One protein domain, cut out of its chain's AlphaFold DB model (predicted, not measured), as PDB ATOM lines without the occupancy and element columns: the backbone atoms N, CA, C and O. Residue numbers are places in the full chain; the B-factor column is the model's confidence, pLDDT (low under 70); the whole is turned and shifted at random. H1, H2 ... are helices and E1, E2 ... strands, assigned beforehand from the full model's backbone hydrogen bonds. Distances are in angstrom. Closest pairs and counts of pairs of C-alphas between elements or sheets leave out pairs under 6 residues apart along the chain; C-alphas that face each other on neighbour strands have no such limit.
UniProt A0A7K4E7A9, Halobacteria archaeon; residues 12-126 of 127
ATOM      1  N   MET A  12     146.405 130.344 146.310       93.94
ATOM      2  CA  MET A  12     145.668 129.167 146.750       93.94
ATOM      3  C   MET A  12     146.429 128.451 147.864       93.94
ATOM      4  O   MET A  12     147.656 128.331 147.822       93.94
ATOM      5  N   ALA A  13     145.683 127.948 148.844       93.94
ATOM      6  CA  ALA A  13     146.201 127.143 149.941       93.94
ATOM      7  C   ALA A  13     145.467 125.798 150.022       93.94
ATOM      8  O   ALA A  13     144.323 125.679 149.572       93.94
ATOM      9  N   ASP A  14     146.120 124.792 150.598       92.25
ATOM     10  CA  ASP A  14     145.485 123.524 150.946       92.25
ATOM     11  C   ASP A  14     144.558 123.662 152.172       92.25
ATOM     12  O   ASP A  14     144.456 124.711 152.812       92.25
ATOM     13  N   ASN A  15     143.893 122.564 152.539       90.62
ATOM     14  CA  ASN A  15     142.988 122.520 153.694       90.62
ATOM     15  C   ASN A  15     143.691 122.744 155.048       90.62
ATOM     16  O   ASN A  15     143.011 122.948 156.052       90.62
ATOM     17  N   ASN A  16     145.024 122.684 155.089       90.56
ATOM     18  CA  ASN A  16     145.827 122.931 156.284       90.56
ATOM     19  C   ASN A  16     146.357 124.375 156.333       90.56
ATOM     20  O   ASN A  16     147.019 124.744 157.302       90.56
ATOM     21  N   GLY A  17     146.065 125.194 155.316       91.12
ATOM     22  CA  GLY A  17     146.539 126.573 155.211       91.12
ATOM     23  C   GLY A  17     147.953 126.713 154.642       91.12
ATOM     24  O   GLY A  17     148.520 127.805 154.723       91.12
ATOM     25  N   ASN A  18     148.525 125.653 154.062       94.50
ATOM     26  CA  ASN A  18     149.789 125.741 153.333       94.50
ATOM     27  C   ASN A  18     149.533 126.311 151.941       94.50
ATOM     28  O   ASN A  18     148.690 125.804 151.205       94.50
ATOM     29  N   LEU A  19     150.275 127.346 151.568       96.19
ATOM     30  CA  LEU A  19     150.262 127.933 150.235       96.19
ATOM     31  C   LEU A  19     150.788 126.927 149.215       96.19
ATOM     32  O   LEU A  19     151.809 126.280 149.446       96.19
ATOM     33  N   ILE A  20     150.105 126.848 148.077       95.38
ATOM     34  CA  ILE A  20     150.412 125.915 146.990       95.38
ATOM     35  C   ILE A  20     150.903 126.688 145.767       95.38
ATOM     36  O   ILE A  20     152.041 126.526 145.331       95.38
ATOM     37  N   GLU A  21     150.064 127.559 145.212       92.94
ATOM     38  CA  GLU A  21     150.347 128.291 143.976       92.94
ATOM     39  C   GLU A  21     149.362 129.460 143.799       92.94
ATOM     40  O   GLU A  21     148.431 129.615 144.586       92.94
ATOM     41  N   GLY A  22     149.574 130.318 142.806       94.44
ATOM     42  CA  GLY A  22     148.556 131.241 142.305       94.44
ATOM     43  C   GLY A  22     147.551 130.528 141.392       94.44
ATOM     44  O   GLY A  22     147.822 129.421 140.933       94.44
ATOM     45  N   THR A  23     146.409 131.144 141.074       92.06
ATOM     46  CA  THR A  23     145.359 130.482 140.268       92.06
ATOM     47  C   THR A  23     145.854 129.983 138.908       92.06
ATOM     48  O   THR A  23     145.352 128.974 138.412       92.06
ATOM     49  N   MET A  24     146.852 130.652 138.318       92.62
ATOM     50  CA  MET A  24     147.468 130.258 137.047       92.62
ATOM     51  C   MET A  24     149.004 130.356 137.064       92.62
ATOM     52  O   MET A  24     149.636 130.510 136.013       92.62
ATOM     53  N   SER A  25     149.631 130.321 138.241       96.69
ATOM     54  CA  SER A  25     151.069 130.579 138.392       96.69
ATOM     55  C   SER A  25     151.665 129.863 139.597       96.69
ATOM     56  O   SER A  25     150.988 129.671 140.588       96.69
ATOM     57  N   ASN A  26     152.942 129.491 139.563       98.12
ATOM     58  CA  ASN A  26     153.627 128.925 140.726       98.12
ATOM     59  C   ASN A  26     154.212 130.017 141.628       98.12
ATOM     60  O   ASN A  26     154.647 131.055 141.134       98.12
ATOM     61  N   LEU A  27     154.269 129.744 142.935       97.94
ATOM     62  CA  LEU A  27     154.761 130.660 143.964       97.94
ATOM     63  C   LEU A  27     156.212 130.365 144.357       97.94
ATOM     64  O   LEU A  27     156.599 129.210 144.555       97.94
ATOM     65  N   PHE A  28     156.980 131.436 144.532       97.75
ATOM     66  CA  PHE A  28     158.303 131.419 145.132       97.75
ATOM     67  C   PHE A  28     158.453 132.539 146.155       97.75
ATOM     68  O   PHE A  28     157.915 133.637 145.988       97.75
ATOM     69  N   VAL A  29     159.246 132.255 147.183       97.31
ATOM     70  CA  VAL A  29     159.693 133.229 148.176       97.31
ATOM     71  C   VAL A  29     161.204 133.146 148.334       97.31
ATOM     72  O   VAL A  29     161.793 132.073 148.181       97.31
ATOM     73  N   VAL A  30     161.830 134.271 148.650       95.75
ATOM     74  CA  VAL A  30     163.242 134.347 149.021       95.75
ATOM     75  C   VAL A  30     163.314 134.858 150.445       95.75
ATOM     76  O   VAL A  30     162.725 135.890 150.753       95.75
ATOM     77  N   GLN A  31     164.030 134.140 151.297       94.31
ATOM     78  CA  GLN A  31     164.319 134.562 152.663       94.31
ATOM     79  C   GLN A  31     165.754 134.163 152.988       94.31
ATOM     80  O   GLN A  31     166.119 133.006 152.768       94.31
ATOM     81  N   ASP A  32     166.578 135.106 153.441       91.06
ATOM     82  CA  ASP A  32     167.987 134.860 153.787       91.06
ATOM     83  C   ASP A  32     168.775 134.151 152.660       91.06
ATOM     84  O   ASP A  32     169.561 133.233 152.891       91.06
ATOM     85  N   GLN A  33     168.553 134.570 151.406       87.88
ATOM     86  CA  GLN A  33     169.127 133.965 150.187       87.88
ATOM     87  C   GLN A  33     168.706 132.506 149.916       87.88
ATOM     88  O   GLN A  33     169.285 131.841 149.055       87.88
ATOM     89  N   VAL A  34     167.685 131.990 150.600       93.38
ATOM     90  CA  VAL A  34     167.086 130.684 150.305       93.38
ATOM     91  C   VAL A  34     165.847 130.885 149.445       93.38
ATOM     92  O   VAL A  34     164.864 131.488 149.877       93.38
ATOM     93  N   LEU A  35     165.877 130.343 148.229       96.50
ATOM     94  CA  LEU A  35     164.727 130.300 147.340       96.50
ATOM     95  C   LEU A  35     163.841 129.112 147.727       96.50
ATOM     96  O   LEU A  35     164.228 127.956 147.560       96.50
ATOM     97  N   THR A  36     162.636 129.385 148.215       97.12
ATOM     98  CA  THR A  36     161.658 128.358 148.580       97.12
ATOM     99  C   THR A  36     160.469 128.379 147.623       97.12
ATOM    100  O   THR A  36     159.941 129.442 147.301       97.12
ATOM    101  N   THR A  37     160.008 127.202 147.202       97.62
ATOM    102  CA  THR A  37     158.723 127.019 146.506       97.62
ATOM    103  C   THR A  37     157.910 125.925 147.201       97.62
ATOM    104  O   THR A  37     158.516 124.989 147.741       97.62
ATOM    105  N   PRO A  38     156.566 126.014 147.205       97.25
ATOM    106  CA  PRO A  38     155.723 124.958 147.749       97.25
ATOM    107  C   PRO A  38     156.034 123.575 147.164       97.25
ATOM    108  O   PRO A  38     156.345 123.431 145.970       97.25
ATOM    109  N   ASP A  39     155.944 122.552 148.014       95.44
ATOM    110  CA  ASP A  39     155.905 121.160 147.574       95.44
ATOM    111  C   ASP A  39     154.543 120.857 146.937       95.44
ATOM    112  O   ASP A  39     153.494 120.990 147.564       95.44
ATOM    113  N   LEU A  40     154.572 120.441 145.672       92.88
ATOM    114  CA  LEU A  40     153.382 120.157 144.871       92.88
ATOM    115  C   LEU A  40     153.093 118.650 144.768       92.88
ATOM    116  O   LEU A  40     152.289 118.224 143.943       92.88
ATOM    117  N   GLY A  41     153.733 117.819 145.599       87.31
ATOM    118  CA  GLY A  41     153.525 116.368 145.605       87.31
ATOM    119  C   GLY A  41     152.100 115.932 145.977       87.31
ATOM    120  O   GLY A  41     151.719 114.796 145.697       87.31
ATOM    121  N   ARG A  42     151.304 116.816 146.597       84.81
ATOM    122  CA  ARG A  42     149.912 116.543 147.008       84.81
ATOM    123  C   ARG A  42     148.877 117.189 146.087       84.81
ATOM    124  O   ARG A  42     147.847 116.580 145.810       84.81
ATOM    125  N   CYS A  43     149.123 118.424 145.664       82.94
ATOM    126  CA  CYS A  43     148.233 119.221 144.826       82.94
ATOM    127  C   CYS A  43     149.000 120.382 144.170       82.94
ATOM    128  O   CYS A  43     150.120 120.698 144.564       82.94
ATOM    129  N   GLY A  44     148.368 121.013 143.179       86.94
ATOM    130  CA  GLY A  44     148.955 122.081 142.371       86.94
ATOM    131  C   GLY A  44     149.608 121.573 141.085       86.94
ATOM    132  O   GLY A  44     149.592 120.374 140.788       86.94
ATOM    133  N   VAL A  45     150.162 122.489 140.294       90.06
ATOM    134  CA  VAL A  45     150.725 122.194 138.972       90.06
ATOM    135  C   VAL A  45     152.236 122.389 138.982       90.06
ATOM    136  O   VAL A  45     152.737 123.498 139.144       90.06
ATOM    137  N   ALA A  46     152.996 121.325 138.720       92.44
ATOM    138  CA  ALA A  46     154.444 121.414 138.525       92.44
ATOM    139  C   ALA A  46     154.781 122.100 137.184       92.44
ATOM    140  O   ALA A  46     155.013 121.442 136.170       92.44
ATOM    141  N   GLY A  47     154.767 123.437 137.169       93.94
ATOM    142  CA  GLY A  47     154.945 124.234 135.958       93.94
ATOM    143  C   GLY A  47     156.342 124.129 135.342       93.94
ATOM    144  O   GLY A  47     157.352 123.994 136.034       93.94
ATOM    145  N   VAL A  48     156.412 124.266 134.015       95.19
ATOM    146  CA  VAL A  48     157.677 124.199 133.262       95.19
ATOM    147  C   VAL A  48     158.639 125.307 133.695       95.19
ATOM    148  O   VAL A  48     159.796 125.033 133.995       95.19
ATOM    149  N   VAL A  49     158.164 126.555 133.799       96.94
ATOM    150  CA  VAL A  49     159.031 127.671 134.221       96.94
ATOM    151  C   VAL A  49     159.439 127.542 135.688       96.94
ATOM    152  O   VAL A  49     160.559 127.902 136.020       96.94
ATOM    153  N   ARG A  50     158.612 126.939 136.555       97.31
ATOM    154  CA  ARG A  50     159.012 126.609 137.933       97.31
ATOM    155  C   ARG A  50     160.239 125.695 137.951       97.31
ATOM    156  O   ARG A  50     161.173 125.979 138.692       97.31
ATOM    157  N   ALA A  51     160.257 124.642 137.132       95.81
ATOM    158  CA  ALA A  51     161.420 123.756 137.026       95.81
ATOM    159  C   ALA A  51     162.665 124.517 136.540       95.81
ATOM    160  O   ALA A  51     163.706 124.460 137.189       95.81
ATOM    161  N   VAL A  52     162.525 125.324 135.483       96.06
ATOM    162  CA  VAL A  52     163.621 126.157 134.957       96.06
ATOM    163  C   VAL A  52     164.133 127.149 136.007       96.06
ATOM    164  O   VAL A  52     165.335 127.326 136.150       96.06
ATOM    165  N   VAL A  53     163.252 127.787 136.780       96.12
ATOM    166  CA  VAL A  53     163.642 128.704 137.864       96.12
ATOM    167  C   VAL A  53     164.468 127.984 138.923       96.12
ATOM    168  O   VAL A  53     165.480 128.522 139.361       96.12
ATOM    169  N   MET A  54     164.070 126.773 139.320       95.06
ATOM    170  CA  MET A  54     164.822 125.974 140.290       95.06
ATOM    171  C   MET A  54     166.204 125.571 139.754       95.06
ATOM    172  O   MET A  54     167.176 125.598 140.504       95.06
ATOM    173  N   GLU A  55     166.307 125.244 138.465       93.50
ATOM    174  CA  GLU A  55     167.587 124.959 137.802       93.50
ATOM    175  C   GLU A  55     168.488 126.200 137.762       93.50
ATOM    176  O   GLU A  55     169.627 126.154 138.228       93.50
ATOM    177  N   LEU A  56     167.961 127.337 137.294       93.44
ATOM    178  CA  LEU A  56     168.692 128.608 137.223       93.44
ATOM    179  C   LEU A  56     169.135 129.102 138.605       93.44
ATOM    180  O   LEU A  56     170.210 129.684 138.739       93.44
ATOM    181  N   ALA A  57     168.329 128.868 139.638       90.31
ATOM    182  CA  ALA A  57     168.678 129.190 141.014       90.31
ATOM    183  C   ALA A  57     169.897 128.387 141.496       90.31
ATOM    184  O   ALA A  57     170.782 128.959 142.127       90.31
ATOM    185  N   GLY A  58     170.011 127.110 141.119       83.88
ATOM    186  CA  GLY A  58     171.194 126.297 141.418       83.88
ATOM    187  C   GLY A  58     172.501 126.871 140.853       83.88
ATOM    188  O   GLY A  58     173.566 126.661 141.431       83.88
ATOM    189  N   GLU A  59     172.432 127.642 139.768       82.25
ATOM    190  CA  GLU A  59     173.595 128.290 139.147       82.25
ATOM    191  C   GLU A  59     173.975 129.632 139.797       82.25
ATOM    192  O   GLU A  59     175.109 130.087 139.650       82.25
ATOM    193  N   LEU A  60     173.034 130.287 140.483       72.19
ATOM    194  CA  LEU A  60     173.176 131.657 141.000       72.19
ATOM    195  C   LEU A  60     173.476 131.731 142.506       72.19
ATOM    196  O   LEU A  60     173.561 132.825 143.058       72.19
ATOM    197  N   ALA A  61     173.638 130.580 143.164       66.12
ATOM    198  CA  ALA A  61     173.932 130.430 144.588       66.12
ATOM    199  C   ALA A  61     172.839 130.742 145.648       66.12
ATOM    200  O   ALA A  61     173.196 130.695 146.829       66.12
ATOM    201  N   PRO A  62     171.532 130.945 145.363       67.12
ATOM    202  CA  PRO A  62     170.526 130.689 146.387       67.12
ATOM    203  C   PRO A  62     170.336 129.181 146.587       67.12
ATOM    204  O   PRO A  62     170.216 128.411 145.633       67.12
ATOM    205  N   GLN A  63     170.275 128.742 147.845       85.75
ATOM    206  CA  GLN A  63     169.842 127.377 148.150       85.75
ATOM    207  C   GLN A  63     168.381 127.223 147.721       85.75
ATOM    208  O   GLN A  63     167.563 128.091 148.019       85.75
ATOM    209  N   VAL A  64     168.049 126.129 147.036       93.62
ATOM    210  CA  VAL A  64     166.672 125.846 146.616       93.62
ATOM    211  C   VAL A  64     166.035 124.870 147.596       93.62
ATOM    212  O   VAL A  64     166.540 123.766 147.796       93.62
ATOM    213  N   ALA A  65     164.906 125.265 148.179       95.00
ATOM    214  CA  ALA A  65     164.107 124.435 149.069       95.00
ATOM    215  C   ALA A  65     162.716 124.180 148.476       95.00
ATOM    216  O   ALA A  65     162.012 125.103 148.065       95.00
ATOM    217  N   VAL A  66     162.300 122.914 148.484       96.38
ATOM    218  CA  VAL A  66     160.925 122.501 148.181       96.38
ATOM    219  C   VAL A  66     160.318 121.977 149.473       96.38
ATOM    220  O   VAL A  66     160.804 120.985 150.016       96.38
ATOM    221  N   ARG A  67     159.325 122.687 150.010       95.88
ATOM    222  CA  ARG A  67     158.696 122.370 151.301       95.88
ATOM    223  C   ARG A  67     157.329 123.032 151.426       95.88
ATOM    224  O   ARG A  67     157.020 123.949 150.671       95.88
ATOM    225  N   ASP A  68     156.556 122.610 152.418       96.12
ATOM    226  CA  ASP A  68     155.321 123.298 152.800       96.12
ATOM    227  C   ASP A  68     155.623 124.764 153.168       96.12
ATOM    228  O   ASP A  68     156.576 125.060 153.902       96.12
ATOM    229  N   LEU A  69     154.816 125.683 152.633       95.88
ATOM    230  CA  LEU A  69     154.981 127.123 152.806       95.88
ATOM    231  C   LEU A  69     153.725 127.718 153.445       95.88
ATOM    232  O   LEU A  69     152.670 127.764 152.827       95.88
ATOM    233  N   GLY A  70     153.829 128.194 154.682       96.38
ATOM    234  CA  GLY A  70     152.718 128.857 155.370       96.38
ATOM    235  C   GLY A  70     152.632 130.357 155.076       96.38
ATOM    236  O   GLY A  70     153.598 130.976 154.628       96.38
ATOM    237  N   MET A  71     151.495 130.967 155.423       95.50
ATOM    238  CA  MET A  71     151.295 132.421 155.317       95.50
ATOM    239  C   MET A  71     152.340 133.223 156.109       95.50
ATOM    240  O   MET A  71     152.833 134.229 155.617       95.50
ATOM    241  N   THR A  72     152.728 132.774 157.307       95.31
ATOM    242  CA  THR A  72     153.767 133.451 158.102       95.31
ATOM    243  C   THR A  72     155.092 133.529 157.348       95.31
ATOM    244  O   THR A  72     155.651 134.609 157.220       95.31
ATOM    245  N   ALA A  73     155.541 132.415 156.762       95.00
ATOM    246  CA  ALA A  73     156.779 132.383 155.985       95.00
ATOM    247  C   ALA A  73     156.703 133.255 154.719       95.00
ATOM    248  O   ALA A  73     157.700 133.850 154.330       95.00
ATOM    249  N   LEU A  74     155.525 133.364 154.088       96.94
ATOM    250  CA  LEU A  74     155.307 134.302 152.984       96.94
ATOM    251  C   LEU A  74     155.491 135.758 153.441       96.94
ATOM    252  O   LEU A  74     156.184 136.522 152.780       96.94
ATOM    253  N   LEU A  75     154.862 136.139 154.556       96.00
ATOM    254  CA  LEU A  75     154.892 137.509 155.083       96.00
ATOM    255  C   LEU A  75     156.256 137.911 155.661       96.00
ATOM    256  O   LEU A  75     156.545 139.099 155.757       96.00
ATOM    257  N   GLU A  76     157.084 136.943 156.048       95.81
ATOM    258  CA  GLU A  76     158.454 137.162 156.530       95.81
ATOM    259  C   GLU A  76     159.509 137.102 155.411       95.81
ATOM    260  O   GLU A  76     160.691 137.318 155.678       95.81
ATOM    261  N   ALA A  77     159.109 136.792 154.174       96.69
ATOM    262  CA  ALA A  77     160.025 136.709 153.044       96.69
ATOM    263  C   ALA A  77     160.585 138.084 152.650       96.69
ATOM    264  O   ALA A  77     159.875 139.091 152.676       96.69
ATOM    265  N   ASP A  78     161.835 138.103 152.191       95.69
ATOM    266  CA  ASP A  78     162.489 139.289 151.633       95.69
ATOM    267  C   ASP A  78     161.944 139.619 150.235       95.69
ATOM    268  O   ASP A  78     161.761 140.783 149.872       95.69
ATOM    269  N   GLU A  79     161.681 138.580 149.435       96.50
ATOM    270  CA  GLU A  79     161.156 138.696 148.076       96.50
ATOM    271  C   GLU A  79     160.061 137.656 147.833       96.50
ATOM    272  O   GLU A  79     160.163 136.511 148.272       96.50
ATOM    273  N   VAL A  80     159.043 138.028 147.057       97.31
ATOM    274  CA  VAL A  80     157.990 137.116 146.600       97.31
ATOM    275  C   VAL A  80     157.825 137.282 145.098       97.31
ATOM    276  O   VAL A  80     157.802 138.403 144.581       97.31
ATOM    277  N   PHE A  81     157.690 136.177 144.373       97.50
ATOM    278  CA  PHE A  81     157.371 136.228 142.952       97.50
ATOM    279  C   PHE A  81     156.525 135.043 142.501       97.50
ATOM    280  O   PHE A  81     156.485 133.983 143.125       97.50
ATOM    281  N   LEU A  82     155.854 135.254 141.375       97.88
ATOM    282  CA  LEU A  82     155.036 134.267 140.695       97.88
ATOM    283  C   LEU A  82     155.640 133.921 139.342       97.88
ATOM    284  O   LEU A  82     156.340 134.735 138.734       97.88
ATOM    285  N   THR A  83     155.366 132.718 138.849       97.56
ATOM    286  CA  THR A  83     155.871 132.300 137.544       97.56
ATOM    287  C   THR A  83     154.915 131.409 136.767       97.56
ATOM    288  O   THR A  83     154.236 130.558 137.335       97.56
ATOM    289  N   ASN A  84     154.869 131.594 135.448       96.81
ATOM    290  CA  ASN A  84     154.292 130.643 134.499       96.81
ATOM    291  C   ASN A  84     154.908 130.845 133.103       96.81
ATOM    292  O   ASN A  84     155.708 131.757 132.881       96.81
ATOM    293  N   SER A  85     154.517 130.007 132.144       94.31
ATOM    294  CA  SER A  85     155.043 130.035 130.771       94.31
ATOM    295  C   SER A  85     154.680 131.283 129.961       94.31
ATOM    296  O   SER A  85     155.282 131.511 128.917       94.31
ATOM    297  N   VAL A  86     153.704 132.076 130.406       93.19
ATOM    298  CA  VAL A  86     153.236 133.282 129.705       93.19
ATOM    299  C   VAL A  86     153.899 134.535 130.274       93.19
ATOM    300  O   VAL A  86     154.425 135.348 129.521       93.19
ATOM    301  N   ILE A  87     153.899 134.688 131.600       94.31
ATOM    302  CA  ILE A  87     154.412 135.878 132.294       94.31
ATOM    303  C   ILE A  87     155.916 135.796 132.581       94.31
ATOM    304  O   ILE A  87     156.533 136.804 132.918       94.31
ATOM    305  N   GLY A  88     156.519 134.607 132.480       96.31
ATOM    306  CA  GLY A  88     157.889 134.374 132.929       96.31
ATOM    307  C   GLY A  88     157.962 134.456 134.449       96.31
ATOM    308  O   GLY A  88     157.349 133.639 135.130       96.31
ATOM    309  N   ILE A  89     158.695 135.432 134.983       96.88
ATOM    310  CA  ILE A  89     158.784 135.712 136.423       96.88
ATOM    311  C   ILE A  89     158.179 137.087 136.690       96.88
ATOM    312  O   ILE A  89     158.617 138.086 136.111       96.88
ATOM    313  N   TRP A  90     157.221 137.140 137.607       96.06
ATOM    314  CA  TRP A  90     156.519 138.351 137.997       96.06
ATOM    315  C   TRP A  90     156.725 138.652 139.494       96.06
ATOM    316  O   TRP A  90     156.229 137.901 140.334       96.06
ATOM    317  N   PRO A  91     157.455 139.730 139.854       96.56
ATOM    318  CA  PRO A  91     157.666 140.112 141.248       96.56
ATOM    319  C   PRO A  91     156.363 140.575 141.902       96.56
ATOM    320  O   PRO A  91     155.687 141.469 141.383       96.56
ATOM    321  N   VAL A  92     156.055 140.022 143.072       95.88
ATOM    322  CA  VAL A  92     154.921 140.430 143.901       95.88
ATOM    323  C   VAL A  92     155.398 141.513 144.859       95.88
ATOM    324  O   VAL A  92     156.241 141.278 145.715       95.88
ATOM    325  N   ILE A  93     154.849 142.717 144.711       95.12
ATOM    326  CA  ILE A  93     155.203 143.870 145.556       95.12
ATOM    327  C   ILE A  93     154.170 144.148 146.651       95.12
ATOM    328  O   ILE A  93     154.424 144.961 147.534       95.12
ATOM    329  N   ARG A  94     152.990 143.515 146.589       94.25
ATOM    330  CA  ARG A  94     151.898 143.738 147.540       94.25
ATOM    331  C   ARG A  94     150.937 142.555 147.600       94.25
ATOM    332  O   ARG A  94     150.547 142.038 146.557       94.25
ATOM    333  N   LEU A  95     150.508 142.205 148.811       93.06
ATOM    334  CA  LEU A  95     149.417 141.273 149.099       93.06
ATOM    335  C   LEU A  95     148.590 141.841 150.256       93.06
ATOM    336  O   LEU A  95     149.071 141.932 151.384       93.06
ATOM    337  N   GLY A  96     147.349 142.242 149.974       89.56
ATOM    338  CA  GLY A  96     146.547 142.989 150.941       89.56
ATOM    339  C   GLY A  96     147.280 144.259 151.388       89.56
ATOM    340  O   GLY A  96     147.658 145.085 150.557       89.56
ATOM    341  N   GLU A  97     147.507 144.388 152.694       90.25
ATOM    342  CA  GLU A  97     148.223 145.520 153.301       90.25
ATOM    343  C   GLU A  97     149.746 145.320 153.372       90.25
ATOM    344  O   GLU A  97     150.476 146.269 153.651       90.25
ATOM    345  N   HIS A  98     150.244 144.107 153.112       93.88
ATOM    346  CA  HIS A  98     151.670 143.807 153.172       93.88
ATOM    347  C   HIS A  98     152.363 144.156 151.852       93.88
ATOM    348  O   HIS A  98     151.804 143.933 150.774       93.88
ATOM    349  N   THR A  99     153.590 144.674 151.924       95.50
ATOM    350  CA  THR A  99     154.366 145.095 150.751       95.50
ATOM    351  C   THR A  99     155.796 144.590 150.794       95.50
ATOM    352  O   THR A  99     156.459 144.724 151.818       95.50
ATOM    353  N   TRP A 100     156.292 144.151 149.640       95.75
ATOM    354  CA  TRP A 100     157.683 143.761 149.428       95.75
ATOM    355  C   TRP A 100     158.366 144.722 148.461       95.75
ATOM    356  O   TRP A 100     157.731 145.338 147.598       95.75
ATOM    357  N   GLN A 101     159.686 144.825 148.579       90.38
ATOM    358  CA  GLN A 101     160.507 145.477 147.567       90.38
ATOM    359  C   GLN A 101     160.889 144.470 146.481       90.38
ATOM    360  O   GLN A 101     160.956 143.265 146.711       90.38
ATOM    361  N   LYS A 102     161.183 144.965 145.276       84.94
ATOM    362  CA  LYS A 102     161.794 144.119 144.245       84.94
ATOM    363  C   LYS A 102     163.225 143.803 144.665       84.94
ATOM    364  O   LYS A 102     164.078 144.685 144.576       84.94
ATOM    365  N   GLY A 103     163.488 142.575 145.090       88.44
ATOM    366  CA  GLY A 103     164.832 142.187 145.498       88.44
ATOM    367  C   GLY A 103     165.725 141.717 144.350       88.44
ATOM    368  O   GLY A 103     165.320 141.616 143.185       88.44
ATOM    369  N   GLY A 104     166.998 141.522 144.688       93.00
ATOM    370  CA  GLY A 104     168.058 141.230 143.728       93.00
ATOM    371  C   GLY A 104     167.993 139.809 143.178       93.00
ATOM    372  O   GLY A 104     168.374 139.597 142.027       93.00
ATOM    373  N   THR A 105     167.488 138.850 143.954       94.00
ATOM    374  CA  THR A 105     167.414 137.440 143.541       94.00
ATOM    375  C   THR A 105     166.405 137.273 142.413       94.00
ATOM    376  O   THR A 105     166.717 136.704 141.366       94.00
ATOM    377  N   THR A 106     165.216 137.856 142.576       95.56
ATOM    378  CA  THR A 106     164.153 137.833 141.566       95.56
ATOM    379  C   THR A 106     164.616 138.482 140.261       95.56
ATOM    380  O   THR A 106     164.378 137.942 139.181       95.56
ATOM    381  N   GLN A 107     165.326 139.613 140.338       94.94
ATOM    382  CA  GLN A 107     165.851 140.308 139.156       94.94
ATOM    383  C   GLN A 107     166.926 139.494 138.425       94.94
ATOM    384  O   GLN A 107     166.927 139.433 137.195       94.94
ATOM    385  N   GLN A 108     167.822 138.839 139.165       94.62
ATOM    386  CA  GLN A 108     168.834 137.963 138.573       94.62
ATOM    387  C   GLN A 108     168.189 136.775 137.853       94.62
ATOM    388  O   GLN A 108     168.544 136.489 136.708       94.62
ATOM    389  N   LEU A 109     167.194 136.132 138.472       95.62
ATOM    390  CA  LEU A 109     166.444 135.036 137.853       95.62
ATOM    391  C   LEU A 109     165.698 135.494 136.592       95.62
ATOM    392  O   LEU A 109     165.744 134.807 135.571       95.62
ATOM    393  N   GLN A 110     165.069 136.675 136.622       96.12
ATOM    394  CA  GLN A 110     164.442 137.280 135.441       96.12
ATOM    395  C   GLN A 110     165.438 137.442 134.292       96.12
ATOM    396  O   GLN A 110     165.152 137.038 133.162       96.12
ATOM    397  N   GLN A 111     166.614 138.002 134.579       95.56
ATOM    398  CA  GLN A 111     167.642 138.233 133.570       95.56
ATOM    399  C   GLN A 111     168.146 136.914 132.971       95.56
ATOM    400  O   GLN A 111     168.185 136.768 131.748       95.56
ATOM    401  N   ARG A 112     168.441 135.916 133.812       95.50
ATOM    402  CA  ARG A 112     168.896 134.596 133.355       95.50
ATOM    403  C   ARG A 112     167.858 133.872 132.503       95.50
ATOM    404  O   ARG A 112     168.225 133.290 131.485       95.50
ATOM    405  N   LEU A 113     166.576 133.947 132.866       95.56
ATOM    406  CA  LEU A 113     165.495 133.351 132.076       95.56
ATOM    407  C   LEU A 113     165.388 133.998 130.684       95.56
ATOM    408  O   LEU A 113     165.211 133.304 129.682       95.56
ATOM    409  N   VAL A 114     165.528 135.324 130.601       95.69
ATOM    410  CA  VAL A 114     165.546 136.048 129.319       95.69
ATOM    411  C   VAL A 114     166.731 135.623 128.454       95.69
ATOM    412  O   VAL A 114     166.567 135.405 127.251       95.69
ATOM    413  N   ASP A 115     167.916 135.495 129.046       95.25
ATOM    414  CA  ASP A 115     169.118 135.101 128.311       95.25
ATOM    415  C   ASP A 115     169.024 133.655 127.807       95.25
ATOM    416  O   ASP A 115     169.275 133.411 126.625       95.25
ATOM    417  N   LEU A 116     168.509 132.732 128.627       93.81
ATOM    418  CA  LEU A 116     168.236 131.350 128.224       93.81
ATOM    419  C   LEU A 116     167.307 131.278 126.997       93.81
ATOM    420  O   LEU A 116     167.605 130.573 126.029       93.81
ATOM    421  N   HIS A 117     166.211 132.045 126.985       93.00
ATOM    422  CA  HIS A 117     165.301 132.098 125.835       93.00
ATOM    423  C   HIS A 117     165.979 132.639 124.567       93.00
ATOM    424  O   HIS A 117     165.744 132.130 123.467       93.00
ATOM    425  N   ARG A 118     166.835 133.661 124.699       93.38
ATOM    426  CA  ARG A 118     167.591 134.218 123.565       93.38
ATOM    427  C   ARG A 118     168.561 133.197 122.985       93.38
ATOM    428  O   ARG A 118     168.679 133.100 121.765       93.38
ATOM    429  N   GLU A 119     169.249 132.447 123.835       93.75
ATOM    430  CA  GLU A 119     170.163 131.395 123.397       93.75
ATOM    431  C   GLU A 119     169.431 130.245 122.704       93.75
ATOM    432  O   GLU A 119     169.880 129.784 121.655       93.75
ATOM    433  N   ALA A 120     168.293 129.804 123.248       90.50
ATOM    434  CA  ALA A 120     167.472 128.760 122.639       90.50
ATOM    435  C   ALA A 120     167.013 129.154 121.227       90.50
ATOM    436  O   ALA A 120     167.175 128.374 120.289       90.50
ATOM    437  N   LYS A 121     166.540 130.396 121.054       89.19
ATOM    438  CA  LYS A 121     166.134 130.924 119.745       89.19
ATOM    439  C   LYS A 121     167.296 130.963 118.746       89.19
ATOM    440  O   LYS A 121     167.152 130.501 117.622       89.19
ATOM    441  N   ARG A 122     168.479 131.430 119.168       91.88
ATOM    442  CA  ARG A 122     169.674 131.462 118.301       91.88
ATOM    443  C   ARG A 122     170.104 130.075 117.822       91.88
ATOM    444  O   ARG A 122     170.582 129.968 116.702       91.88
ATOM    445  N   ARG A 123     169.960 129.035 118.652       89.50
ATOM    446  CA  ARG A 123     170.277 127.649 118.262       89.50
ATOM    447  C   ARG A 123     169.282 127.108 117.230       89.50
ATOM    448  O   ARG A 123     169.699 126.392 116.332       89.50
ATOM    449  N   GLN A 124     168.003 127.472 117.342       79.56
ATOM    450  CA  GLN A 124     166.966 127.097 116.371       79.56
ATOM    451  C   GLN A 124     167.138 127.809 115.026       79.56
ATOM    452  O   GLN A 124     166.923 127.199 113.992       79.56
ATOM    453  N   ASP A 125     167.573 129.070 115.033       81.25
ATOM    454  CA  ASP A 125     167.812 129.840 113.804       81.25
ATOM    455  C   ASP A 125     169.095 129.396 113.050       81.25
ATOM    456  O   ASP A 125     169.329 129.831 111.923       81.25
ATOM    457  N   GLN A 126     169.951 128.571 113.672       73.62
ATOM    458  CA  GLN A 126     171.239 128.101 113.127       73.62
ATOM    459  C   GLN A 126     171.246 126.624 112.690       73.62
ATOM    460  O   GLN A 126     172.273 126.166 112.183       73.62
TER     461      GLN A 126
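This is residues 12 to 126 of the 127 residues of a protein of Halobacteria archaeon (UniProt A0A7K4E7A9). A strongly twisted, branched sheet of six strands makes the body, with H1 on one face, the short H2 on the opposite face, and the long H3 packed on the sheet by residues 104 to 114. Residues 117 to 126, of which 117 to 124 belong to H3, stick out as an arm. The 115 printed residues run E1 E2 E3 H1 E4 H2 E5 E6 H3, a mixed class of helices and strands. The whole is compact, with a radius of gyration of the C-alphas of 14.2 A, and spans 50 by 29 by 24 A.

E1, residues 18 to 22, and E2, residues 25 to 31, form a hairpin; N 22 and O 25 are 2.7 A apart. E2 and E3, residues 34 to 38, form another, with N 36 and O 29 at 2.8 A; E1 E2 E3 is a meander, each strand the antiparallel neighbour of the one before. H1, residues 48 to 60, is on the sheet; its closest C-alphas to E4, residues 63 to 67, are Met 54 and Val 64, 6.6 A. E4 is parallel to E3, with N 35 and O 63 at 2.8 A; E3, H1, E4 is a strand-helix-strand unit, parallel neighbours with a helix between, its crossover right-handed. H2, residues 71 to 75, has a height over the sheet of 6.4 A. E5, residues 79 to 84, is antiparallel to E2, N 26 and O 83 at 2.8 A, and forms a hairpin with E6, residues 88 to 92, N 90 and O 82 at 2.8 A. H3, residues 104 to 124, touches H1 at Leu 109 and Leu 56, their closest C-alphas, 6.8 A, with its residues 109 to 113 alone. Every O i to N i+4 pair is within hydrogen-bond range in H2 and H3, and 8 of 9 in H1.

E1 begins at C-alpha 18 (149.789, 125.741, 153.333). E2 measures 19.9 A, H1 18.9 A and E5 17.2 A. H3, 30.8 A long, ends at C-alpha 124 (166.966, 127.097, 116.371).

The two C-alphas farthest apart, Asn 16 and Gln 126, are 50.3 A apart. The printed part has no cut; the link E6 to H3 is long, 11 residues. Residues 61 to 62 are under 70 in pLDDT.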